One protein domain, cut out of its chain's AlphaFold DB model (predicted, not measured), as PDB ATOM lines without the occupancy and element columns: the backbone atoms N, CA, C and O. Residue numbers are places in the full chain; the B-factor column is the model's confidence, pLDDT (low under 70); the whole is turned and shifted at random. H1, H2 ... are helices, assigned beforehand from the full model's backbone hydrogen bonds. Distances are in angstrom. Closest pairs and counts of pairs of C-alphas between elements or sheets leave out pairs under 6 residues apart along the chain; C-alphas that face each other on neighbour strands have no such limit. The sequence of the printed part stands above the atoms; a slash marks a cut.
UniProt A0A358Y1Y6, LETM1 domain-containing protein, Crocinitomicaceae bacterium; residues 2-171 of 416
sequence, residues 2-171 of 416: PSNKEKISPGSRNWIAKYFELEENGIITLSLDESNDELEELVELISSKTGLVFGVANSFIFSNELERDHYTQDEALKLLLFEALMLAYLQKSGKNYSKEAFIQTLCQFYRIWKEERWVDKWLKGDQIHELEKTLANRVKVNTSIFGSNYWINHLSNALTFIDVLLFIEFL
ATOM      1  N   PRO A   2     -19.163 -39.452  43.641       43.31
ATOM      2  CA  PRO A   2     -19.146 -38.323  42.716       43.31
ATOM      3  C   PRO A   2     -19.747 -38.769  41.383       43.31
ATOM      4  O   PRO A   2     -19.581 -39.926  40.965       43.31
ATOM      5  N   SER A   3     -20.542 -37.902  40.760       48.78
ATOM      6  CA  SER A   3     -21.208 -38.254  39.508       48.78
ATOM      7  C   SER A   3     -20.147 -38.521  38.434       48.78
ATOM      8  O   SER A   3     -19.075 -37.923  38.441       48.78
ATOM      9  N   ASN A   4     -20.424 -39.394  37.460       52.75
ATOM     10  CA  ASN A   4     -19.477 -39.698  36.372       52.75
ATOM     11  C   ASN A   4     -19.081 -38.452  35.532       52.75
ATOM     12  O   ASN A   4     -18.243 -38.550  34.641       52.75
ATOM     13  N   LYS A   5     -19.700 -37.290  35.796       52.09
ATOM     14  CA  LYS A   5     -19.425 -35.994  35.168       52.09
ATOM     15  C   LYS A   5     -18.256 -35.230  35.801       52.09
ATOM     16  O   LYS A   5     -17.702 -34.377  35.114       52.09
ATOM     17  N   GLU A   6     -17.859 -35.561  37.030       66.31
ATOM     18  CA  GLU A   6     -16.780 -34.895  37.790       66.31
ATOM     19  C   GLU A   6     -15.395 -35.533  37.578       66.31
ATOM     20  O   GLU A   6     -14.409 -35.091  38.154       66.31
ATOM     21  N   LYS A   7     -15.296 -36.586  36.755       79.25
ATOM     22  CA  LYS A   7     -14.041 -37.320  36.543       79.25
ATOM     23  C   LYS A   7     -13.290 -36.823  35.307       79.25
ATOM     24  O   LYS A   7     -13.873 -36.672  34.233       79.25
ATOM     25  N   ILE A   8     -11.977 -36.658  35.452       88.00
ATOM     26  CA  ILE A   8     -11.008 -36.472  34.365       88.00
ATOM     27  C   ILE A   8     -10.064 -37.675  34.335       88.00
ATOM     28  O   ILE A   8      -9.721 -38.210  35.386       88.00
ATOM     29  N   SER A   9      -9.660 -38.116  33.143       89.88
ATOM     30  CA  SER A   9      -8.692 -39.202  32.953       89.88
ATOM     31  C   SER A   9      -7.552 -38.681  32.084       89.88
ATOM     32  O   SER A   9      -7.692 -38.687  30.861       89.88
ATOM     33  N   PRO A  10      -6.436 -38.221  32.681       89.94
ATOM     34  CA  PRO A  10      -5.310 -37.702  31.916       89.94
ATOM     35  C   PRO A  10      -4.762 -38.714  30.901       89.94
ATOM     36  O   PRO A  10      -4.236 -38.320  29.869       89.94
ATOM     37  N   GLY A  11      -4.876 -40.025  31.134       86.25
ATOM     38  CA  GLY A  11      -4.449 -41.063  30.185       86.25
ATOM     39  C   GLY A  11      -5.306 -41.178  28.921       86.25
ATOM     40  O   GLY A  11      -4.868 -41.778  27.940       86.25
ATOM     41  N   SER A  12      -6.502 -40.593  28.920       88.12
ATOM     42  CA  SER A  12      -7.458 -40.679  27.818       88.12
ATOM     43  C   SER A  12      -7.342 -39.492  26.864       88.12
ATOM     44  O   SER A  12      -6.912 -38.411  27.242       88.12
ATOM     45  N   ARG A  13      -7.771 -39.673  25.613       88.94
ATOM     46  CA  ARG A  13      -7.852 -38.576  24.637       88.94
ATOM     47  C   ARG A  13      -8.857 -37.509  25.089       88.94
ATOM     48  O   ARG A  13      -9.911 -37.860  25.619       88.94
ATOM     49  N   ASN A  14      -8.584 -36.244  24.771       90.69
ATOM     50  CA  ASN A  14      -9.412 -35.071  25.084       90.69
ATOM     51  C   ASN A  14      -9.528 -34.766  26.587       90.69
ATOM     52  O   ASN A  14     -10.476 -34.101  27.015       90.69
ATOM     53  N   TRP A  15      -8.584 -35.235  27.400       93.81
ATOM     54  CA  TRP A  15      -8.560 -34.918  28.823       93.81
ATOM     55  C   TRP A  15      -8.339 -33.422  29.065       93.81
ATOM     56  O   TRP A  15      -8.930 -32.887  29.996       93.81
ATOM     57  N   ILE A  16      -7.596 -32.718  28.200       94.88
ATOM     58  CA  ILE A  16      -7.427 -31.256  28.301       94.88
ATOM     59  C   ILE A  16      -8.759 -30.542  28.050       94.88
ATOM     60  O   ILE A  16      -9.123 -29.613  28.766       94.88
ATOM     61  N   ALA A  17      -9.536 -30.994  27.061       92.56
ATOM     62  CA  ALA A  17     -10.868 -30.440  26.825       92.56
ATOM     63  C   ALA A  17     -11.793 -30.698  28.027       92.56
ATOM     64  O   ALA A  17     -12.514 -29.797  28.453       92.56
ATOM     65  N   LYS A  18     -11.719 -31.900  28.619       92.62
ATOM     66  CA  LYS A  18     -12.461 -32.229  29.840       92.62
ATOM     67  C   LYS A  18     -12.016 -31.378  31.033       92.62
ATOM     68  O   LYS A  18     -12.865 -30.984  31.822       92.62
ATOM     69  N   TYR A  19     -10.727 -31.062  31.153       94.25
ATOM     70  CA  TYR A  19     -10.204 -30.162  32.183       94.25
ATOM     71  C   TYR A  19     -10.891 -28.796  32.120       94.25
ATOM     72  O   TYR A  19     -11.440 -28.332  33.117       94.25
ATOM     73  N   PHE A  20     -10.939 -28.186  30.933       93.44
ATOM     74  CA  PHE A  20     -11.613 -26.900  30.755       93.44
ATOM     75  C   PHE A  20     -13.128 -26.984  30.955       93.44
ATOM     76  O   PHE A  20     -13.709 -26.050  31.487       93.44
ATOM     77  N   GLU A  21     -13.774 -28.100  30.605       92.50
ATOM     78  CA  GLU A  21     -15.192 -28.322  30.929       92.50
ATOM     79  C   GLU A  21     -15.430 -28.339  32.453       92.50
ATOM     80  O   GLU A  21     -16.431 -27.816  32.938       92.50
ATOM     81  N   LEU A  22     -14.523 -28.943  33.229       92.31
ATOM     82  CA  LEU A  22     -14.609 -28.948  34.694       92.31
ATOM     83  C   LEU A  22     -14.357 -27.555  35.286       92.31
ATOM     84  O   LEU A  22     -15.001 -27.194  36.270       92.31
ATOM     85  N   GLU A  23     -13.471 -26.769  34.678       91.81
ATOM     86  CA  GLU A  23     -13.243 -25.367  35.044       91.81
ATOM     87  C   GLU A  23     -14.471 -24.487  34.749       91.81
ATOM     88  O   GLU A  23     -14.920 -23.755  35.628       91.81
ATOM     89  N   GLU A  24     -15.119 -24.644  33.590       91.00
ATOM     90  CA  GLU A  24     -16.356 -23.915  33.238       91.00
ATOM     91  C   GLU A  24     -17.513 -24.222  34.181       91.00
ATOM     92  O   GLU A  24     -18.324 -23.350  34.494       91.00
ATOM     93  N   ASN A  25     -17.586 -25.469  34.639       89.94
ATOM     94  CA  ASN A  25     -18.598 -25.915  35.586       89.94
ATOM     95  C   ASN A  25     -18.258 -25.552  37.044       89.94
ATOM     96  O   ASN A  25     -19.021 -25.909  37.941       89.94
ATOM     97  N   GLY A  26     -17.135 -24.870  37.296       88.19
ATOM     98  CA  GLY A  26     -16.701 -24.445  38.629       88.19
ATOM     99  C   GLY A  26     -16.203 -25.578  39.531       88.19
ATOM    100  O   GLY A  26     -16.078 -25.381  40.736       88.19
ATOM    101  N   ILE A  27     -15.932 -26.761  38.973       89.00
ATOM    102  CA  ILE A  27     -15.347 -27.894  39.709       89.00
ATOM    103  C   ILE A  27     -13.846 -27.658  39.907       89.00
ATOM    104  O   ILE A  27     -13.308 -27.938  40.974       89.00
ATOM    105  N   ILE A  28     -13.178 -27.115  38.886       90.94
ATOM    106  CA  ILE A  28     -11.791 -26.651  38.970       90.94
ATOM    107  C   ILE A  28     -11.816 -25.131  39.065       90.94
ATOM    108  O   ILE A  28     -12.437 -24.466  38.240       90.94
ATOM    109  N   THR A  29     -11.139 -24.575  40.067       88.62
ATOM    110  CA  THR A  29     -11.051 -23.122  40.245       88.62
ATOM    111  C   THR A  29      -9.629 -22.657  39.981       88.62
ATOM    112  O   THR A  29      -8.704 -23.004  40.715       88.62
ATOM    113  N   LEU A  30      -9.464 -21.835  38.944       87.62
ATOM    114  CA  LEU A  30      -8.200 -21.166  38.659       87.62
ATOM    115  C   LEU A  30      -8.045 -20.001  39.636       87.62
ATOM    116  O   LEU A  30      -8.728 -18.981  39.521       87.62
ATOM    117  N   SER A  31      -7.180 -20.174  40.627       79.50
ATOM    118  CA  SER A  31      -6.817 -19.111  41.561       79.50
ATOM    119  C   SER A  31      -5.472 -18.522  41.154       79.50
ATOM    120  O   SER A  31      -4.510 -19.246  40.912       79.50
ATOM    121  N   LEU A  32      -5.423 -17.199  41.037       71.00
ATOM    122  CA  LEU A  32      -4.163 -16.475  40.930       71.00
ATOM    123  C   LEU A  32      -3.620 -16.269  42.338       71.00
ATOM    124  O   LEU A  32      -4.384 -15.939  43.248       71.00
ATOM    125  N   ASP A  33      -2.315 -16.443  42.501       67.94
ATOM    126  CA  ASP A  33      -1.648 -15.901  43.677       67.94
ATOM    127  C   ASP A  33      -1.521 -14.387  43.479       67.94
ATOM    128  O   ASP A  33      -0.994 -13.947  42.458       67.94
ATOM    129  N   GLU A  34      -2.061 -13.607  44.415       64.56
ATOM    130  CA  GLU A  34      -1.926 -12.145  44.439       64.56
ATOM    131  C   GLU A  34      -0.651 -11.706  45.184       64.56
ATOM    132  O   GLU A  34      -0.472 -10.512  45.443       64.56
ATOM    133  N   SER A  35       0.218 -12.648  45.575       64.38
ATOM    134  CA  SER A  35       1.510 -12.320  46.166       64.38
ATOM    135  C   SER A  35       2.362 -11.485  45.202       64.38
ATOM    136  O   SER A  35       2.275 -11.591  43.981       64.38
ATOM    137  N   ASN A  36       3.204 -10.621  45.773       58.91
ATOM    138  CA  ASN A  36       4.178  -9.832  45.011       58.91
ATOM    139  C   ASN A  36       5.457 -10.635  44.706       58.91
ATOM    140  O   ASN A  36       6.494 -10.027  44.441       58.91
ATOM    141  N   ASP A  37       5.417 -11.963  44.827       66.44
ATOM    142  CA  ASP A  37       6.594 -12.799  44.612       66.44
ATOM    143  C   ASP A  37       6.966 -12.804  43.122       66.44
ATOM    144  O   ASP A  37       6.102 -12.719  42.244       66.44
ATOM    145  N   GLU A  38       8.262 -12.911  42.821       80.81
ATOM    146  CA  GLU A  38       8.708 -13.128  41.444       80.81
ATOM    147  C   GLU A  38       8.136 -14.462  40.932       80.81
ATOM    148  O   GLU A  38       8.068 -15.453  41.667       80.81
ATOM    149  N   LEU A  39       7.705 -14.503  39.666       82.62
ATOM    150  CA  LEU A  39       6.991 -15.658  39.109       82.62
ATOM    151  C   LEU A  39       7.796 -16.951  39.256       82.62
ATOM    152  O   LEU A  39       7.251 -18.011  39.567       82.62
ATOM    153  N   GLU A  40       9.094 -16.859  39.020       81.31
ATOM    154  CA  GLU A  40      10.032 -17.960  39.105       81.31
ATOM    155  C   GLU A  40      10.100 -18.516  40.533       81.31
ATOM    156  O   GLU A  40      10.122 -19.733  40.707       81.31
ATOM    157  N   GLU A  41      10.067 -17.657  41.558       80.12
ATOM    158  CA  GLU A  41      10.053 -18.072  42.967       80.12
ATOM    159  C   GLU A  41       8.721 -18.730  43.346       80.12
ATOM    160  O   GLU A  41       8.709 -19.793  43.974       80.12
ATOM    161  N   LEU A  42       7.600 -18.156  42.901       80.31
ATOM    162  CA  LEU A  42       6.269 -18.724  43.113       80.31
ATOM    163  C   LEU A  42       6.147 -20.117  42.479       80.31
ATOM    164  O   LEU A  42       5.690 -21.070  43.118       80.31
ATOM    165  N   VAL A  43       6.569 -20.251  41.221       81.12
ATOM    166  CA  VAL A  43       6.514 -21.519  40.490       81.12
ATOM    167  C   VAL A  43       7.476 -22.532  41.095       81.12
ATOM    168  O   VAL A  43       7.095 -23.692  41.245       81.12
ATOM    169  N   GLU A  44       8.684 -22.133  41.496       83.50
ATOM    170  CA  GLU A  44       9.621 -23.008  42.204       83.50
ATOM    171  C   GLU A  44       9.001 -23.543  43.502       83.50
ATOM    172  O   GLU A  44       9.044 -24.753  43.772       83.50
ATOM    173  N   LEU A  45       8.387 -22.660  44.292       78.69
ATOM    174  CA  LEU A  45       7.725 -23.009  45.541       78.69
ATOM    175  C   LEU A  45       6.578 -23.988  45.284       78.69
ATOM    176  O   LEU A  45       6.579 -25.085  45.844       78.69
ATOM    177  N   ILE A  46       5.632 -23.647  44.409       80.69
ATOM    178  CA  ILE A  46       4.464 -24.489  44.105       80.69
ATOM    179  C   ILE A  46       4.887 -25.832  43.501       80.69
ATOM    180  O   ILE A  46       4.381 -26.878  43.917       80.69
ATOM    181  N   SER A  47       5.866 -25.842  42.598       84.12
ATOM    182  CA  SER A  47       6.410 -27.071  42.005       84.12
ATOM    183  C   SER A  47       7.068 -27.965  43.054       84.12
ATOM    184  O   SER A  47       6.980 -29.189  42.983       84.12
ATOM    185  N   SER A  48       7.697 -27.373  44.068       82.06
ATOM    186  CA  SER A  48       8.253 -28.138  45.185       82.06
ATOM    187  C   SER A  48       7.153 -28.692  46.095       82.06
ATOM    188  O   SER A  48       7.237 -29.836  46.535       82.06
ATOM    189  N   LYS A  49       6.102 -27.902  46.358       77.88
ATOM    190  CA  LYS A  49       4.986 -28.283  47.239       77.88
ATOM    191  C   LYS A  49       4.117 -29.400  46.668       77.88
ATOM    192  O   LYS A  49       3.678 -30.274  47.407       77.88
ATOM    193  N   THR A  50       3.873 -29.354  45.365       85.38
ATOM    194  CA  THR A  50       3.066 -30.344  44.637       85.38
ATOM    195  C   THR A  50       3.843 -31.621  44.316       85.38
ATOM    196  O   THR A  50       3.236 -32.641  44.001       85.38
ATOM    197  N   GLY A  51       5.175 -31.581  44.434       86.81
ATOM    198  CA  GLY A  51       6.078 -32.695  44.156       86.81
ATOM    199  C   GLY A  51       6.640 -32.721  42.730       86.81
ATOM    200  O   GLY A  51       7.470 -33.581  42.430       86.81
ATOM    201  N   LEU A  52       6.257 -31.772  41.862       90.31
ATOM    202  CA  LEU A  52       6.709 -31.691  40.467       90.31
ATOM    203  C   LEU A  52       8.242 -31.738  40.349       90.31
ATOM    204  O   LEU A  52       8.770 -32.463  39.510       90.31
ATOM    205  N   VAL A  53       8.952 -31.024  41.232       89.12
ATOM    206  CA  VAL A  53      10.430 -31.013  41.294       89.12
ATOM    207  C   VAL A  53      11.021 -32.410  41.513       89.12
ATOM    208  O   VAL A  53      12.121 -32.689  41.056       89.12
ATOM    209  N   PHE A  54      10.294 -33.301  42.182       85.75
ATOM    210  CA  PHE A  54      10.738 -34.657  42.498       85.75
ATOM    211  C   PHE A  54      10.159 -35.708  41.539       85.75
ATOM    212  O   PHE A  54      10.377 -36.902  41.735       85.75
ATOM    213  N   GLY A  55       9.419 -35.291  40.504       86.19
ATOM    214  CA  GLY A  55       8.815 -36.200  39.528       86.19
ATOM    215  C   GLY A  55       7.637 -37.002  40.071       86.19
ATOM    216  O   GLY A  55       7.376 -38.098  39.578       86.19
ATOM    217  N   VAL A  56       6.939 -36.484  41.085       83.38
ATOM    218  CA  VAL A  56       5.736 -37.098  41.664       83.38
ATOM    219  C   VAL A  56       4.666 -36.030  41.848       83.38
ATOM    220  O   VAL A  56       4.966 -34.926  42.273       83.38
ATOM    221  N   ALA A  57       3.404 -36.340  41.573       87.06
ATOM    222  CA  ALA A  57       2.309 -35.410  41.850       87.06
ATOM    223  C   ALA A  57       1.620 -35.759  43.171       87.06
ATOM    224  O   ALA A  57       0.721 -36.595  43.163       87.06
ATOM    225  N   ASN A  58       2.032 -35.165  44.294       80.38
ATOM    226  CA  ASN A  58       1.416 -35.378  45.616       80.38
ATOM    227  C   ASN A  58       0.085 -34.645  45.752       80.38
ATOM    228  O   ASN A  58      -0.854 -35.150  46.366       80.38
ATOM    229  N   SER A  59       0.018 -33.461  45.161       84.12
ATOM    230  CA  SER A  59      -1.179 -32.648  45.059       84.12
ATOM    231  C   SER A  59      -1.188 -31.948  43.706       84.12
ATOM    232  O   SER A  59      -0.177 -31.899  43.003       84.12
ATOM    233  N   PHE A  60      -2.337 -31.396  43.356       89.56
ATOM    234  CA  PHE A  60      -2.515 -30.562  42.180       89.56
ATOM    235  C   PHE A  60      -2.435 -29.082  42.576       89.56
ATOM    236  O   PHE A  60      -2.323 -28.735  43.757       89.56
ATOM    237  N   ILE A  61      -2.434 -28.194  41.595       90.06
ATOM    238  CA  ILE A  61      -2.459 -26.745  41.802       90.06
ATOM    239  C   ILE A  61      -3.915 -26.281  41.846       90.06
ATOM    240  O   ILE A  61      -4.328 -25.666  42.828       90.06
ATOM    241  N   PHE A  62      -4.716 -26.637  40.839       91.06
ATOM    242  CA  PHE A  62      -6.106 -26.179  40.719       91.06
ATOM    243  C   PHE A  62      -7.125 -27.291  40.962       91.06
ATOM    244  O   PHE A  62      -8.253 -27.020  41.377       91.06
ATOM    245  N   SER A  63      -6.744 -28.549  40.738       89.25
ATOM    246  CA  SER A  63      -7.664 -29.686  40.778       89.25
ATOM    247  C   SER A  63      -7.539 -30.561  42.034       89.25
ATOM    248  O   SER A  63      -7.702 -31.777  41.959       89.25
ATOM    249  N   ASN A  64      -7.233 -29.969  43.195       81.94
ATOM    250  CA  ASN A  64      -7.012 -30.708  44.452       81.94
ATOM    251  C   ASN A  64      -8.242 -31.465  44.978       81.94
ATOM    252  O   ASN A  64      -8.088 -32.439  45.706       81.94
ATOM    253  N   GLU A  65      -9.444 -31.037  44.595       78.75
ATOM    254  CA  GLU A  65     -10.704 -31.697  44.962       78.75
ATOM    255  C   GLU A  65     -10.949 -32.998  44.173       78.75
ATOM    256  O   GLU A  65     -11.865 -33.759  44.485       78.75
ATOM    257  N   LEU A  66     -10.147 -33.275  43.136       80.75
ATOM    258  CA  LEU A  66     -10.253 -34.512  42.368       80.75
ATOM    259  C   LEU A  66      -9.606 -35.683  43.118       80.75
ATOM    260  O   LEU A  66      -8.503 -35.579  43.653       80.75
ATOM    261  N   GLU A  67     -10.271 -36.839  43.102       72.94
ATOM    262  CA  GLU A  67      -9.746 -38.068  43.705       72.94
ATOM    263  C   GLU A  67      -8.486 -38.555  42.959       72.94
ATOM    264  O   GLU A  67      -8.577 -39.145  41.879       72.94
ATOM    265  N   ARG A  68      -7.308 -38.353  43.565       73.06
ATOM    266  CA  ARG A  68      -6.000 -38.783  43.034       73.06
ATOM    267  C   ARG A  68      -5.875 -40.302  42.875       73.06
ATOM    268  O   ARG A  68      -5.179 -40.754  41.973       73.06
ATOM    269  N   ASP A  69      -6.540 -41.080  43.730       70.56
ATOM    270  CA  ASP A  69      -6.351 -42.537  43.856       70.56
ATOM    271  C   ASP A  69      -6.663 -43.333  42.574       70.56
ATOM    272  O   ASP A  69      -6.294 -44.502  42.460       70.56
ATOM    273  N   HIS A  70      -7.319 -42.710  41.590       76.81
ATOM    274  CA  HIS A  70      -7.622 -43.325  40.294       76.81
ATOM    275  C   HIS A  70      -6.543 -43.093  39.229       76.81
ATOM    276  O   HIS A  70      -6.688 -43.605  38.119       76.81
ATOM    277  N   TYR A  71      -5.494 -42.323  39.527       84.31
ATOM    278  CA  TYR A  71      -4.436 -41.993  38.575       84.31
ATOM    279  C   TYR A  71      -3.198 -42.856  38.770       84.31
ATOM    280  O   TYR A  71      -2.725 -43.089  39.883       84.31
ATOM    281  N   THR A  72      -2.613 -43.272  37.652       86.50
ATOM    282  CA  THR A  72      -1.207 -43.687  37.640       86.50
ATOM    283  C   THR A  72      -0.300 -42.489  37.950       86.50
ATOM    284  O   THR A  72      -0.701 -41.335  37.784       86.50
ATOM    285  N   GLN A  73       0.946 -42.742  38.370       83.06
ATOM    286  CA  GLN A  73       1.908 -41.662  38.645       83.06
ATOM    287  C   GLN A  73       2.133 -40.771  37.417       83.06
ATOM    288  O   GLN A  73       2.102 -39.551  37.536       83.06
ATOM    289  N   ASP A  74       2.242 -41.366  36.226       87.50
ATOM    290  CA  ASP A  74       2.413 -40.620  34.977       87.50
ATOM    291  C   ASP A  74       1.179 -39.779  34.625       87.50
ATOM    292  O   ASP A  74       1.312 -38.656  34.140       87.50
ATOM    293  N   GLU A  75      -0.036 -40.283  34.868       91.50
ATOM    294  CA  GLU A  75      -1.262 -39.505  34.657       91.50
ATOM    295  C   GLU A  75      -1.351 -38.317  35.611       91.50
ATOM    296  O   GLU A  75      -1.684 -37.213  35.172       91.50
ATOM    297  N   ALA A  76      -1.017 -38.530  36.885       91.50
ATOM    298  CA  ALA A  76      -1.001 -37.474  37.886       91.50
ATOM    299  C   ALA A  76       0.090 -36.435  37.574       91.50
ATOM    300  O   ALA A  76      -0.195 -35.241  37.539       91.50
ATOM    301  N   LEU A  77       1.315 -36.864  37.255       92.38
ATOM    302  CA  LEU A  77       2.404 -35.955  36.890       92.38
ATOM    303  C   LEU A  77       2.077 -35.161  35.622       92.38
ATOM    304  O   LEU A  77       2.405 -33.982  35.532       92.38
ATOM    305  N   LYS A  78       1.389 -35.773  34.655       94.50
ATOM    306  CA  LYS A  78       0.977 -35.094  33.422       94.50
ATOM    307  C   LYS A  78      -0.041 -33.994  33.680       94.50
ATOM    308  O   LYS A  78       0.075 -32.916  33.100       94.50
ATOM    309  N   LEU A  79      -1.025 -34.272  34.534       95.19
ATOM    310  CA  LEU A  79      -1.993 -33.270  34.960       95.19
ATOM    311  C   LEU A  79      -1.288 -32.132  35.707       95.19
ATOM    312  O   LEU A  79      -1.477 -30.972  35.358       95.19
ATOM    313  N   LEU A  80      -0.404 -32.460  36.652       94.81
ATOM    314  CA  LEU A  80       0.344 -31.465  37.418       94.81
ATOM    315  C   LEU A  80       1.256 -30.592  36.541       94.81
ATOM    316  O   LEU A  80       1.282 -29.378  36.715       94.81
ATOM    317  N   LEU A  81       1.966 -31.179  35.572       96.06
ATOM    318  CA  LEU A  81       2.786 -30.428  34.616       96.06
ATOM    319  C   LEU A  81       1.935 -29.424  33.826       96.06
ATOM    320  O   LEU A  81       2.321 -28.267  33.674       96.06
ATOM    321  N   PHE A  82       0.768 -29.849  33.344       96.81
ATOM    322  CA  PHE A  82      -0.149 -28.966  32.627       96.81
ATOM    323  C   PHE A  82      -0.649 -27.814  33.500       96.81
ATOM    324  O   PHE A  82      -0.663 -26.670  33.046       96.81
ATOM    325  N   GLU A  83      -1.006 -28.086  34.754       95.50
ATOM    326  CA  GLU A  83      -1.415 -27.038  35.686       95.50
ATOM    327  C   GLU A  83      -0.270 -26.082  36.036       95.50
ATOM    328  O   GLU A  83      -0.504 -24.884  36.155       95.50
ATOM    329  N   ALA A  84       0.969 -26.569  36.151       94.94
ATOM    330  CA  ALA A  84       2.131 -25.721  36.426       94.94
ATOM    331  C   ALA A  84       2.425 -24.765  35.260       94.94
ATOM    332  O   ALA A  84       2.676 -23.578  35.470       94.94
ATOM    333  N   LEU A  85       2.314 -25.258  34.024       95.75
ATOM    334  CA  LEU A  85       2.387 -24.422  32.826       95.75
ATOM    335  C   LEU A  85       1.235 -23.407  32.779       95.75
ATOM    336  O   LEU A  85       1.440 -22.243  32.437       95.75
ATOM    337  N   MET A  86       0.022 -23.823  33.153       94.50
ATOM    338  CA  MET A  86      -1.134 -22.928  33.221       94.50
ATOM    339  C   MET A  86      -0.949 -21.839  34.275       94.50
ATOM    340  O   MET A  86      -1.217 -20.679  33.985       94.50
ATOM    341  N   LEU A  87      -0.446 -22.179  35.460       92.62
ATOM    342  CA  LEU A  87      -0.125 -21.218  36.511       92.62
ATOM    343  C   LEU A  87       0.865 -20.160  36.011       92.62
ATOM    344  O   LEU A  87       0.601 -18.969  36.163       92.62
ATOM    345  N   ALA A  88       1.961 -20.580  35.370       92.56
ATOM    346  CA  ALA A  88       2.946 -19.659  34.802       92.56
ATOM    347  C   ALA A  88       2.308 -18.701  33.778       92.56
ATOM    348  O   ALA A  88       2.511 -17.486  33.836       92.56
ATOM    349  N   TYR A  89       1.469 -19.234  32.886       92.75
ATOM    350  CA  TYR A  89       0.744 -18.428  31.904       92.75
ATOM    351  C   TYR A  89      -0.231 -17.440  32.551       92.75
ATOM    352  O   TYR A  89      -0.280 -16.272  32.158       92.75
ATOM    353  N   LEU A  90      -1.018 -17.905  33.521       90.94
ATOM    354  CA  LEU A  90      -2.019 -17.110  34.227       90.94
ATOM    355  C   LEU A  90      -1.368 -15.938  34.963       90.94
ATOM    356  O   LEU A  90      -1.863 -14.818  34.868       90.94
ATOM    357  N   GLN A  91      -0.229 -16.169  35.616       88.50
ATOM    358  CA  GLN A  91       0.484 -15.117  36.334       88.50
ATOM    359  C   GLN A  91       1.054 -14.037  35.406       88.50
ATOM    360  O   GLN A  91       0.961 -12.852  35.718       88.50
ATOM    361  N   LYS A  92       1.565 -14.401  34.221       86.81
ATOM    362  CA  LYS A  92       2.004 -13.407  33.219       86.81
ATOM    363  C   LYS A  92       0.834 -12.696  32.532       86.81
ATOM    364  O   LYS A  92       0.916 -11.505  32.247       86.81
ATOM    365  N   SER A  93      -0.253 -13.414  32.249       83.62
ATOM    366  CA  SER A  93      -1.397 -12.889  31.481       83.62
ATOM    367  C   SER A  93      -2.387 -12.086  32.334       83.62
ATOM    368  O   SER A  93      -3.191 -11.309  31.804       83.62
ATOM    369  N   GLY A  94      -2.357 -12.270  33.657       77.19
ATOM    370  CA  GLY A  94      -3.277 -11.651  34.602       77.19
ATOM    371  C   GLY A  94      -4.743 -11.987  34.307       77.19
ATOM    372  O   GLY A  94      -5.095 -13.089  33.888       77.19
ATOM    373  N   LYS A  95      -5.633 -11.007  34.503       67.81
ATOM    374  CA  LYS A  95      -7.095 -11.188  34.385       67.81
ATOM    375  C   LYS A  95      -7.607 -11.387  32.947       67.81
ATOM    376  O   LYS A  95      -8.782 -11.693  32.773       67.81
ATOM    377  N   ASN A  96      -6.759 -11.244  31.925       70.06
ATOM    378  CA  ASN A  96      -7.129 -11.393  30.509       70.06
ATOM    379  C   ASN A  96      -6.911 -12.828  29.993       70.06
ATOM    380  O   ASN A  96      -6.423 -13.041  28.884       70.06
ATOM    381  N   TYR A  97      -7.254 -13.823  30.808       82.81
ATOM    382  CA  TYR A  97      -7.094 -15.233  30.468       82.81
ATOM    383  C   TYR A  97      -8.022 -15.663  29.319       82.81
ATOM    384  O   TYR A  97      -9.227 -15.413  29.335       82.81
ATOM    385  N   SER A  98      -7.458 -16.372  28.337       88.69
ATOM    386  CA  SER A  98      -8.200 -17.117  27.318       88.69
ATOM    387  C   SER A  98      -7.615 -18.518  27.183       88.69
ATOM    388  O   SER A  98      -6.416 -18.686  26.959       88.69
ATOM    389  N   LYS A  99      -8.491 -19.527  27.252       90.12
ATOM    390  CA  LYS A  99      -8.154 -20.943  27.045       90.12
ATOM    391  C   LYS A  99      -7.501 -21.167  25.689       90.12
ATOM    392  O   LYS A  99      -6.497 -21.864  25.578       90.12
ATOM    393  N   GLU A 100      -8.060 -20.554  24.648       89.19
ATOM    394  CA  GLU A 100      -7.533 -20.646  23.291       89.19
ATOM    395  C   GLU A 100      -6.142 -20.033  23.184       89.19
ATOM    396  O   GLU A 100      -5.269 -20.638  22.561       89.19
ATOM    397  N   ALA A 101      -5.930 -18.861  23.786       90.56
ATOM    398  CA  ALA A 101      -4.632 -18.197  23.772       90.56
ATOM    399  C   ALA A 101      -3.581 -19.014  24.538       90.56
ATOM    400  O   ALA A 101      -2.471 -19.203  24.035       90.56
ATOM    401  N   PHE A 102      -3.941 -19.582  25.691       92.94
ATOM    402  CA  PHE A 102      -3.067 -20.469  26.458       92.94
ATOM    403  C   PHE A 102      -2.644 -21.704  25.650       92.94
ATOM    404  O   PHE A 102      -1.452 -21.967  25.505       92.94
ATOM    405  N   ILE A 103      -3.600 -22.425  25.050       93.06
ATOM    406  CA  ILE A 103      -3.299 -23.616  24.242       93.06
ATOM    407  C   ILE A 103      -2.435 -23.263  23.029       93.06
ATOM    408  O   ILE A 103      -1.487 -23.985  22.726       93.06
ATOM    409  N   GLN A 104      -2.708 -22.143  22.356       89.94
ATOM    410  CA  GLN A 104      -1.867 -21.684  21.249       89.94
ATOM    411  C   GLN A 104      -0.439 -21.376  21.706       89.94
ATOM    412  O   GLN A 104       0.506 -21.771  21.025       89.94
ATOM    413  N   THR A 105      -0.287 -20.733  22.862       91.88
ATOM    414  CA  THR A 105       1.020 -20.406  23.449       91.88
ATOM    415  C   THR A 105       1.796 -21.678  23.798       91.88
ATOM    416  O   THR A 105       2.970 -21.790  23.454       91.88
ATOM    417  N   LEU A 106       1.139 -22.692  24.377       93.12
ATOM    418  CA  LEU A 106       1.759 -23.999  24.626       93.12
ATOM    419  C   LEU A 106       2.160 -24.726  23.344       93.12
ATOM    420  O   LEU A 106       3.248 -25.296  23.276       93.12
ATOM    421  N   CYS A 107       1.313 -24.708  22.314       91.12
ATOM    422  CA  CYS A 107       1.665 -25.296  21.026       91.12
ATOM    423  C   CYS A 107       2.873 -24.592  20.397       91.12
ATOM    424  O   CYS A 107       3.732 -25.267  19.839       91.12
ATOM    425  N   GLN A 108       2.974 -23.264  20.506       89.62
ATOM    426  CA  GLN A 108       4.140 -22.514  20.027       89.62
ATOM    427  C   GLN A 108       5.405 -22.866  20.815       89.62
ATOM    428  O   GLN A 108       6.424 -23.191  20.204       89.62
ATOM    429  N   PHE A 109       5.319 -22.878  22.145       91.56
ATOM    430  CA  PHE A 109       6.412 -23.266  23.037       91.56
ATOM    431  C   PHE A 109       6.959 -24.660  22.700       91.56
ATOM    432  O   PHE A 109       8.159 -24.836  22.499       91.56
ATOM    433  N   TYR A 110       6.064 -25.636  22.536       90.50
ATOM    434  CA  TYR A 110       6.421 -27.006  22.172       90.50
ATOM    435  C   TYR A 110       6.699 -27.218  20.679       90.50
ATOM    436  O   TYR A 110       6.948 -28.351  20.268       90.50
ATOM    437  N   ARG A 111       6.677 -26.154  19.862       86.19
ATOM    438  CA  ARG A 111       6.888 -26.208  18.404       86.19
ATOM    439  C   ARG A 111       5.955 -27.207  17.706       86.19
ATOM    440  O   ARG A 111       6.331 -27.883  16.750       86.19
ATOM    441  N   ILE A 112       4.718 -27.287  18.181       75.62
ATOM    442  CA  ILE A 112       3.637 -28.048  17.558       75.62
ATOM    443  C   ILE A 112       3.127 -27.217  16.376       75.62
ATOM    444  O   ILE A 112       2.263 -26.346  16.518       75.62
ATOM    445  N   TRP A 113       3.726 -27.441  15.207       67.19
ATOM    446  CA  TRP A 113       3.416 -26.700  13.986       67.19
ATOM    447  C   TRP A 113       2.034 -27.054  13.427       67.19
ATOM    448  O   TRP A 113       1.618 -28.210  13.438       67.19
ATOM    449  N   LYS A 114       1.350 -26.052  12.862       48.72
ATOM    450  CA  LYS A 114       0.311 -26.291  11.854       48.72
ATOM    451  C   LYS A 114       1.023 -26.532  10.530       48.72
ATOM    452  O   LYS A 114       1.796 -25.676  10.108       48.72
ATOM    453  N   GLU A 115       0.736 -27.628   9.837       38.88
ATOM    454  CA  GLU A 115       0.951 -27.607   8.391       38.88
ATOM    455  C   GLU A 115       0.082 -26.473   7.822       38.88
ATOM    456  O   GLU A 115      -1.143 -26.479   7.959       38.88
ATOM    457  N   GLU A 116       0.710 -25.456   7.229       35.41
ATOM    458  CA  GLU A 116       0.034 -24.370   6.512       35.41
ATOM    459  C   GLU A 116      -0.597 -24.898   5.214       35.41
ATOM    460  O   GLU A 116      -0.194 -24.559   4.102       35.41
ATOM    461  N   ARG A 117      -1.613 -25.750   5.323       35.88
ATOM    462  CA  ARG A 117      -2.525 -26.053   4.221       35.88
ATOM    463  C   ARG A 117      -3.953 -26.060   4.737       35.88
ATOM    464  O   ARG A 117      -4.453 -27.058   5.222       35.88
ATOM    465  N   TRP A 118      -4.551 -24.878   4.612       41.25
ATOM    466  CA  TRP A 118      -5.974 -24.586   4.432       41.25
ATOM    467  C   TRP A 118      -6.956 -25.431   5.264       41.25
ATOM    468  O   TRP A 118      -7.246 -26.573   4.930       41.25
ATOM    469  N   VAL A 119      -7.564 -24.801   6.274       39.22
ATOM    470  CA  VAL A 119      -9.022 -24.625   6.456       39.22
ATOM    471  C   VAL A 119      -9.309 -24.336   7.932       39.22
ATOM    472  O   VAL A 119      -9.006 -25.110   8.841       39.22
ATOM    473  N   ASP A 120      -9.934 -23.182   8.141       48.12
ATOM    474  CA  ASP A 120     -10.497 -22.716   9.396       48.12
ATOM    475  C   ASP A 120     -11.453 -23.731  10.054       48.12
ATOM    476  O   ASP A 120     -12.236 -24.422   9.407       48.12
ATOM    477  N   LYS A 121     -11.422 -23.743  11.392       45.28
ATOM    478  CA  LYS A 121     -12.337 -24.404  12.350       45.28
ATOM    479  C   LYS A 121     -12.207 -25.909  12.626       45.28
ATOM    480  O   LYS A 121     -12.599 -26.289  13.728       45.28
ATOM    481  N   TRP A 122     -11.608 -26.750  11.776       41.25
ATOM    482  CA  TRP A 122     -11.478 -28.199  12.082       41.25
ATOM    483  C   TRP A 122     -10.143 -28.611  12.743       41.25
ATOM    484  O   TRP A 122     -10.022 -29.705  13.281       41.25
ATOM    485  N   LEU A 123      -9.175 -27.687  12.814       47.66
ATOM    486  CA  LEU A 123      -7.818 -27.889  13.359       47.66
ATOM    487  C   LEU A 123      -7.705 -27.881  14.901       47.66
ATOM    488  O   LEU A 123      -6.649 -28.212  15.434       47.66
ATOM    489  N   LYS A 124      -8.760 -27.513  15.649       53.03
ATOM    490  CA  LYS A 124      -8.690 -27.426  17.127       53.03
ATOM    491  C   LYS A 124      -8.480 -28.791  17.801       53.03
ATOM    492  O   LYS A 124      -7.785 -28.870  18.807       53.03
ATOM    493  N   GLY A 125      -9.068 -29.855  17.245       55.97
ATOM    494  CA  GLY A 125      -8.961 -31.208  17.803       55.97
ATOM    495  C   GLY A 125      -7.602 -31.874  17.577       55.97
ATOM    496  O   GLY A 125      -7.260 -32.803  18.302       55.97
ATOM    497  N   ASP A 126      -6.831 -31.399  16.597       70.56
ATOM    498  CA  ASP A 126      -5.521 -31.960  16.254       70.56
ATOM    499  C   ASP A 126      -4.414 -31.378  17.146       70.56
ATOM    500  O   ASP A 126      -3.635 -32.111  17.744       70.56
ATOM    501  N   GLN A 127      -4.429 -30.058  17.371       80.00
ATOM    502  CA  GLN A 127      -3.445 -29.388  18.234       80.00
ATOM    503  C   GLN A 127      -3.525 -29.830  19.700       80.00
ATOM    504  O   GLN A 127      -2.495 -30.074  20.321       80.00
ATOM    505  N   ILE A 128      -4.740 -29.958  20.249       87.44
ATOM    506  CA  ILE A 128      -4.928 -30.457  21.619       87.44
ATOM    507  C   ILE A 128      -4.410 -31.890  21.719       87.44
ATOM    508  O   ILE A 128      -3.695 -32.212  22.657       87.44
ATOM    509  N   HIS A 129      -4.708 -32.738  20.734       89.19
ATOM    510  CA  HIS A 129      -4.249 -34.127  20.727       89.19
ATOM    511  C   HIS A 129      -2.719 -34.241  20.667       89.19
ATOM    512  O   HIS A 129      -2.130 -35.026  21.410       89.19
ATOM    513  N   GLU A 130      -2.054 -33.439  19.834       89.31
ATOM    514  CA  GLU A 130      -0.586 -33.393  19.789       89.31
ATOM    515  C   GLU A 130       0.024 -32.811  21.072       89.31
ATOM    516  O   GLU A 130       1.057 -33.295  21.542       89.31
ATOM    517  N   LEU A 131      -0.632 -31.836  21.706       92.50
ATOM    518  CA  LEU A 131      -0.229 -31.342  23.023       92.50
ATOM    519  C   LEU A 131      -0.363 -32.435  24.096       92.50
ATOM    520  O   LEU A 131       0.574 -32.658  24.860       92.50
ATOM    521  N   GLU A 132      -1.472 -33.181  24.116       94.69
ATOM    522  CA  GLU A 132      -1.677 -34.313  25.030       94.69
ATOM    523  C   GLU A 132      -0.592 -35.385  24.854       94.69
ATOM    524  O   GLU A 132      -0.072 -35.901  25.849       94.69
ATOM    525  N   LYS A 133      -0.209 -35.696  23.607       92.50
ATOM    526  CA  LYS A 133       0.913 -36.601  23.304       92.50
ATOM    527  C   LYS A 133       2.249 -36.048  23.779       92.50
ATOM    528  O   LYS A 133       3.051 -36.801  24.325       92.50
ATOM    529  N   THR A 134       2.486 -34.756  23.572       92.56
ATOM    530  CA  THR A 134       3.726 -34.082  23.971       92.56
ATOM    531  C   THR A 134       3.898 -34.160  25.482       92.56
ATOM    532  O   THR A 134       4.910 -34.677  25.954       92.56
ATOM    533  N   LEU A 135       2.867 -33.785  26.242       94.06
ATOM    534  CA  LEU A 135       2.858 -33.896  27.701       94.06
ATOM    535  C   LEU A 135       2.999 -35.354  28.162       94.06
ATOM    536  O   LEU A 135       3.760 -35.640  29.082       94.06
ATOM    537  N   ALA A 136       2.333 -36.300  27.489       92.50
ATOM    538  CA  ALA A 136       2.486 -37.723  27.786       92.50
ATOM    539  C   ALA A 136       3.907 -38.240  27.531       92.50
ATOM    540  O   ALA A 136       4.357 -39.132  28.240       92.50
ATOM    541  N   ASN A 137       4.624 -37.707  26.543       89.69
ATOM    542  CA  ASN A 137       6.019 -38.068  26.308       89.69
ATOM    543  C   ASN A 137       6.964 -37.398  27.309       89.69
ATOM    544  O   ASN A 137       7.963 -38.009  27.673       89.69
ATOM    545  N   ARG A 138       6.636 -36.195  27.800       89.88
ATOM    546  CA  ARG A 138       7.435 -35.501  28.821       89.88
ATOM    547  C   ARG A 138       7.468 -36.232  30.157       89.88
ATOM    548  O   ARG A 138       8.508 -36.241  30.799       89.88
ATOM    549  N   VAL A 139       6.370 -36.860  30.565       89.88
ATOM    550  CA  VAL A 139       6.298 -37.542  31.872       89.88
ATOM    551  C   VAL A 139       6.835 -38.970  31.868       89.88
ATOM    552  O   VAL A 139       7.128 -39.502  32.936       89.88
ATOM    553  N   LYS A 140       6.975 -39.589  30.690       83.06
ATOM    554  CA  LYS A 140       7.466 -40.963  30.559       83.06
ATOM    555  C   LYS A 140       8.926 -41.069  30.971       83.06
ATOM    556  O   LYS A 140       9.741 -40.208  30.645       83.06
ATOM    557  N   VAL A 141       9.253 -42.206  31.573       75.12
ATOM    558  CA  VAL A 141      10.632 -42.636  31.796       75.12
ATOM    559  C   VAL A 141      10.851 -43.973  31.102       75.12
ATOM    560  O   VAL A 141      10.073 -44.910  31.272       75.12
ATOM    561  N   ASN A 142      11.918 -44.077  30.310       58.31
ATOM    562  CA  ASN A 142      12.217 -45.274  29.518       58.31
ATOM    563  C   ASN A 142      12.956 -46.372  30.313       58.31
ATOM    564  O   ASN A 142      13.687 -47.168  29.725       58.31
ATOM    565  N   THR A 143      12.777 -46.448  31.636       55.16
ATOM    566  CA  THR A 143      13.428 -47.458  32.486       55.16
ATOM    567  C   THR A 143      12.521 -47.971  33.593       55.16
ATOM    568  O   THR A 143      11.854 -47.203  34.277       55.16
ATOM    569  N   SER A 144      12.570 -49.282  33.826       47.22
ATOM    570  CA  SER A 144      11.976 -49.922  34.999       47.22
ATOM    571  C   SER A 144      13.015 -49.981  36.124       47.22
ATOM    572  O   SER A 144      13.993 -50.723  36.014       47.22
ATOM    573  N   ILE A 145      12.826 -49.225  37.209       52.09
ATOM    574  CA  ILE A 145      13.661 -49.351  38.413       52.09
ATOM    575  C   ILE A 145      13.286 -50.666  39.128       52.09
ATOM    576  O   ILE A 145      12.125 -50.884  39.467       52.09
ATOM    577  N   PHE A 146      14.257 -51.554  39.375       45.94
ATOM    578  CA  PHE A 146      14.063 -52.784  40.159       45.94
ATOM    579  C   PHE A 146      14.891 -52.737  41.460       45.94
ATOM    580  O   PHE A 146      16.116 -52.611  41.418       45.94
ATOM    581  N   GLY A 147      14.249 -52.867  42.633       48.66
ATOM    582  CA  GLY A 147      14.948 -52.936  43.928       48.66
ATOM    583  C   GLY A 147      14.102 -52.670  45.187       48.66
ATOM    584  O   GLY A 147      12.944 -52.278  45.098       48.66
ATOM    585  N   SER A 148      14.704 -52.888  46.370       46.09
ATOM    586  CA  SER A 148      14.061 -52.902  47.705       46.09
ATOM    587  C   SER A 148      13.672 -51.542  48.303       46.09
ATOM    588  O   SER A 148      12.994 -51.512  49.328       46.09
ATOM    589  N   ASN A 149      14.067 -50.421  47.696       52.50
ATOM    590  CA  ASN A 149      13.609 -49.097  48.123       52.50
ATOM    591  C   ASN A 149      12.263 -48.802  47.456       52.50
ATOM    592  O   ASN A 149      12.205 -48.217  46.377       52.50
ATOM    593  N   TYR A 150      11.191 -49.256  48.102       50.53
ATOM    594  CA  TYR A 150       9.829 -49.265  47.565       50.53
ATOM    595  C   TYR A 150       9.370 -47.909  47.005       50.53
ATOM    596  O   TYR A 150       8.729 -47.879  45.960       50.53
ATOM    597  N   TRP A 151       9.743 -46.789  47.632       57.41
ATOM    598  CA  TRP A 151       9.298 -45.458  47.211       57.41
ATOM    599  C   TRP A 151       9.995 -44.931  45.942       57.41
ATOM    600  O   TRP A 151       9.354 -44.247  45.152       57.41
ATOM    601  N   ILE A 152      11.257 -45.303  45.686       59.97
ATOM    602  CA  ILE A 152      12.021 -44.856  44.498       59.97
ATOM    603  C   ILE A 152      11.389 -45.400  43.209       59.97
ATOM    604  O   ILE A 152      11.390 -44.733  42.180       59.97
ATOM    605  N   ASN A 153      10.758 -46.575  43.279       61.91
ATOM    606  CA  ASN A 153      10.037 -47.174  42.152       61.91
ATOM    607  C   ASN A 153       8.753 -46.403  41.765       61.91
ATOM    608  O   ASN A 153       8.098 -46.779  40.797       61.91
ATOM    609  N   HIS A 154       8.372 -45.367  42.523       67.06
ATOM    610  CA  HIS A 154       7.211 -44.511  42.254       67.06
ATOM    611  C   HIS A 154       7.599 -43.155  41.642       67.06
ATOM    612  O   HIS A 154       6.732 -42.295  41.492       67.06
ATOM    613  N   LEU A 155       8.878 -42.944  41.309       71.56
ATOM    614  CA  LEU A 155       9.338 -41.738  40.623       71.56
ATOM    615  C   LEU A 155       9.001 -41.821  39.131       71.56
ATOM    616  O   LEU A 155       9.436 -42.746  38.447       71.56
ATOM    617  N   SER A 156       8.275 -40.828  38.622       82.81
ATOM    618  CA  SER A 156       8.137 -40.578  37.181       82.81
ATOM    619  C   SER A 156       9.275 -39.641  36.727       82.81
ATOM    620  O   SER A 156      10.373 -39.675  37.290       82.81
ATOM    621  N   ASN A 157       9.076 -38.816  35.695       86.94
ATOM    622  CA  ASN A 157      10.126 -37.923  35.196       86.94
ATOM    623  C   ASN A 157      10.308 -36.663  36.074       86.94
ATOM    624  O   ASN A 157       9.575 -35.678  35.943       86.94
ATOM    625  N   ALA A 158      11.343 -36.662  36.919       84.56
ATOM    626  CA  ALA A 158      11.704 -35.532  37.782       84.56
ATOM    627  C   ALA A 158      12.351 -34.338  37.056       84.56
ATOM    628  O   ALA A 158      12.670 -33.343  37.691       84.56
ATOM    629  N   LEU A 159      12.532 -34.397  35.733       90.75
ATOM    630  CA  LEU A 159      13.048 -33.290  34.917       90.75
ATOM    631  C   LEU A 159      11.935 -32.499  34.216       90.75
ATOM    632  O   LEU A 159      12.218 -31.553  33.488       90.75
ATOM    633  N   THR A 160      10.666 -32.849  34.445       91.38
ATOM    634  CA  THR A 160       9.501 -32.143  33.878       91.38
ATOM    635  C   THR A 160       9.380 -30.693  34.345       91.38
ATOM    636  O   THR A 160       8.818 -29.874  33.626       91.38
ATOM    637  N   PHE A 161       9.956 -30.327  35.496       90.94
ATOM    638  CA  PHE A 161       9.999 -28.926  35.935       90.94
ATOM    639  C   PHE A 161      10.807 -28.027  34.979       90.94
ATOM    640  O   PHE A 161      10.559 -26.823  34.930       90.94
ATOM    641  N   ILE A 162      11.760 -28.586  34.217       93.38
ATOM    642  CA  ILE A 162      12.569 -27.826  33.253       93.38
ATOM    643  C   ILE A 162      11.663 -27.214  32.188       93.38
ATOM    644  O   ILE A 162      11.854 -26.061  31.814       93.38
ATOM    645  N   ASP A 163      10.648 -27.957  31.740       94.19
ATOM    646  CA  ASP A 163       9.645 -27.447  30.810       94.19
ATOM    647  C   ASP A 163       8.925 -26.214  31.381       94.19
ATOM    648  O   ASP A 163       8.650 -25.281  30.638       94.19
ATOM    649  N   VAL A 164       8.673 -26.163  32.691       94.56
ATOM    650  CA  VAL A 164       8.018 -25.011  33.325       94.56
ATOM    651  C   VAL A 164       8.950 -23.799  33.388       94.56
ATOM    652  O   VAL A 164       8.529 -22.707  33.018       94.56
ATOM    653  N   LEU A 165      10.219 -23.976  33.778       92.50
ATOM    654  CA  LEU A 165      11.200 -22.878  33.786       92.50
ATOM    655  C   LEU A 165      11.399 -22.288  32.386       92.50
ATOM    656  O   LEU A 165      11.331 -21.076  32.202       92.50
ATOM    657  N   LEU A 166      11.572 -23.149  31.382       93.44
ATOM    658  CA  LEU A 166      11.720 -22.704  29.997       93.44
ATOM    659  C   LEU A 166      10.449 -22.057  29.460       93.44
ATOM    660  O   LEU A 166      10.528 -21.191  28.595       93.44
ATOM    661  N   PHE A 167       9.279 -22.479  29.939       94.12
ATOM    662  CA  PHE A 167       8.032 -21.839  29.560       94.12
ATOM    663  C   PHE A 167       7.935 -20.426  30.133       94.12
ATOM    664  O   PHE A 167       7.548 -19.525  29.400       94.12
ATOM    665  N   ILE A 168       8.345 -20.206  31.387       91.81
ATOM    666  CA  ILE A 168       8.436 -18.857  31.969       91.81
ATOM    667  C   ILE A 168       9.367 -17.976  31.129       91.81
ATOM    668  O   ILE A 168       8.953 -16.903  30.697       91.81
ATOM    669  N   GLU A 169      10.565 -18.470  30.803       90.94
ATOM    670  CA  GLU A 169      11.504 -17.750  29.932       90.94
ATOM    671  C   GLU A 169      10.911 -17.458  28.550       90.94
ATOM    672  O   GLU A 169      11.085 -16.366  28.028       90.94
ATOM    673  N   PHE A 170      10.178 -18.404  27.957       92.19
ATOM    674  CA  PHE A 170       9.510 -18.214  26.667       92.19
ATOM    675  C   PHE A 170       8.399 -17.154  26.711       92.19
ATOM    676  O   PHE A 170       8.156 -16.471  25.714       92.19
ATOM    677  N   LEU A 171       7.706 -17.019  27.845       90.44
ATOM    678  CA  LEU A 171       6.689 -15.982  28.022       90.44
ATOM    679  C   LEU A 171       7.307 -14.576  28.055       90.44
ATOM    680  O   LEU A 171       6.635 -13.626  27.650       90.44
TER     681      LEU A 171
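This is residues 2 to 171 of the 416 residues of the protein "LETM1 domain-containing protein" of Crocinitomicaceae bacterium (UniProt A0A358Y1Y6). A long helix, H3, forms the core, with H2 and H6 beside it in a three-helix bundle whose centres make a triangle, while H5 meets the first part of H3, residues 74 to 82, with its last residues, 135 to 139, at a steep tilt, and packs on H4 with residues 127 to 131 and on H1 with residues 128 to 132. Two loops stick out of this compact helical body, residues 115 to 122 and residues 146 to 152, and they make the length of the whole. The printed part has 170 residues with six named helices, H1 to H6 in chain order, and no named strand; the class is all helix, though under half of the residues, 81, are in named elements. It is compact, with a radius of gyration of the C-alphas of 16.2 A, and spans 55 by 38 by 36 A.

After residues 2 to 14, which hold no named element, H1 covers residues 15 to 24, beginning at C-alpha 15 (-8.560, -34.918, 28.823). H2 is residues 39 to 50, 16.2 A long. H3, the longest helix, is residues 73 to 93 and measures 29.8 A from C-alpha 73 (1.908, -41.662, 38.645) to C-alpha 93. H4 is residues 99 to 109, 15.3 A long, and H5 is residues 124 to 139, 23.3 A long. H6, residues 161 to 171, measures 15.5 A and ends at C-alpha 171 (6.689, -15.982, 28.022).

H2, H3 and H6 form a bundle, helices side by side. H2 and H3 are a helical hairpin: they touch, with the C-alphas of Val 43 and Ala 88 closest at 7.0 A, at a shallow tilt of 23 degrees, opposite ways. H6 touches H3, closest at the C-alphas of Leu 85 and Val 164, 5.7 A apart, at a shallow tilt of 23 degrees, the same way. H6 also touches H2, with the C-alphas of Ser 47 and Phe 161 closest at 7.3 A. H3, with residues 74 to 82 alone, touches residues 135 to 139 of H5 at a steep tilt of 63 degrees; the C-alphas of Asp 74 and Val 139 are closest, 5.8 A apart. H5 touches H4 with residues 127 to 131 alone, closest at the C-alphas of Cys 107 and Leu 131, 6.6 A. With residues 128 to 132 alone it touches H1, closest at the C-alphas of Ile 16 and Ile 128, 7.2 A, at 71 degrees, only just about perpendicular. H1 and H6 are apart. Every O i to N i+4 pair is within hydrogen-bond range in H1, H2, H3, H4 and H6, and 10 of 12 are in H5.

The two C-alphas farthest apart, those of Trp 118 and Ser 148, are 55.5 A apart. The printed part has no cut. The link from H3 to H4 is tight; those from H1 to H2, H2 to H3, H4 to H5 and H5 to H6 are long. The mean pLDDT of the printed part is 80.0, and it is under 70 at residues 2 to 6, 33 to 37, 95, 113 to 125 and 142 to 154.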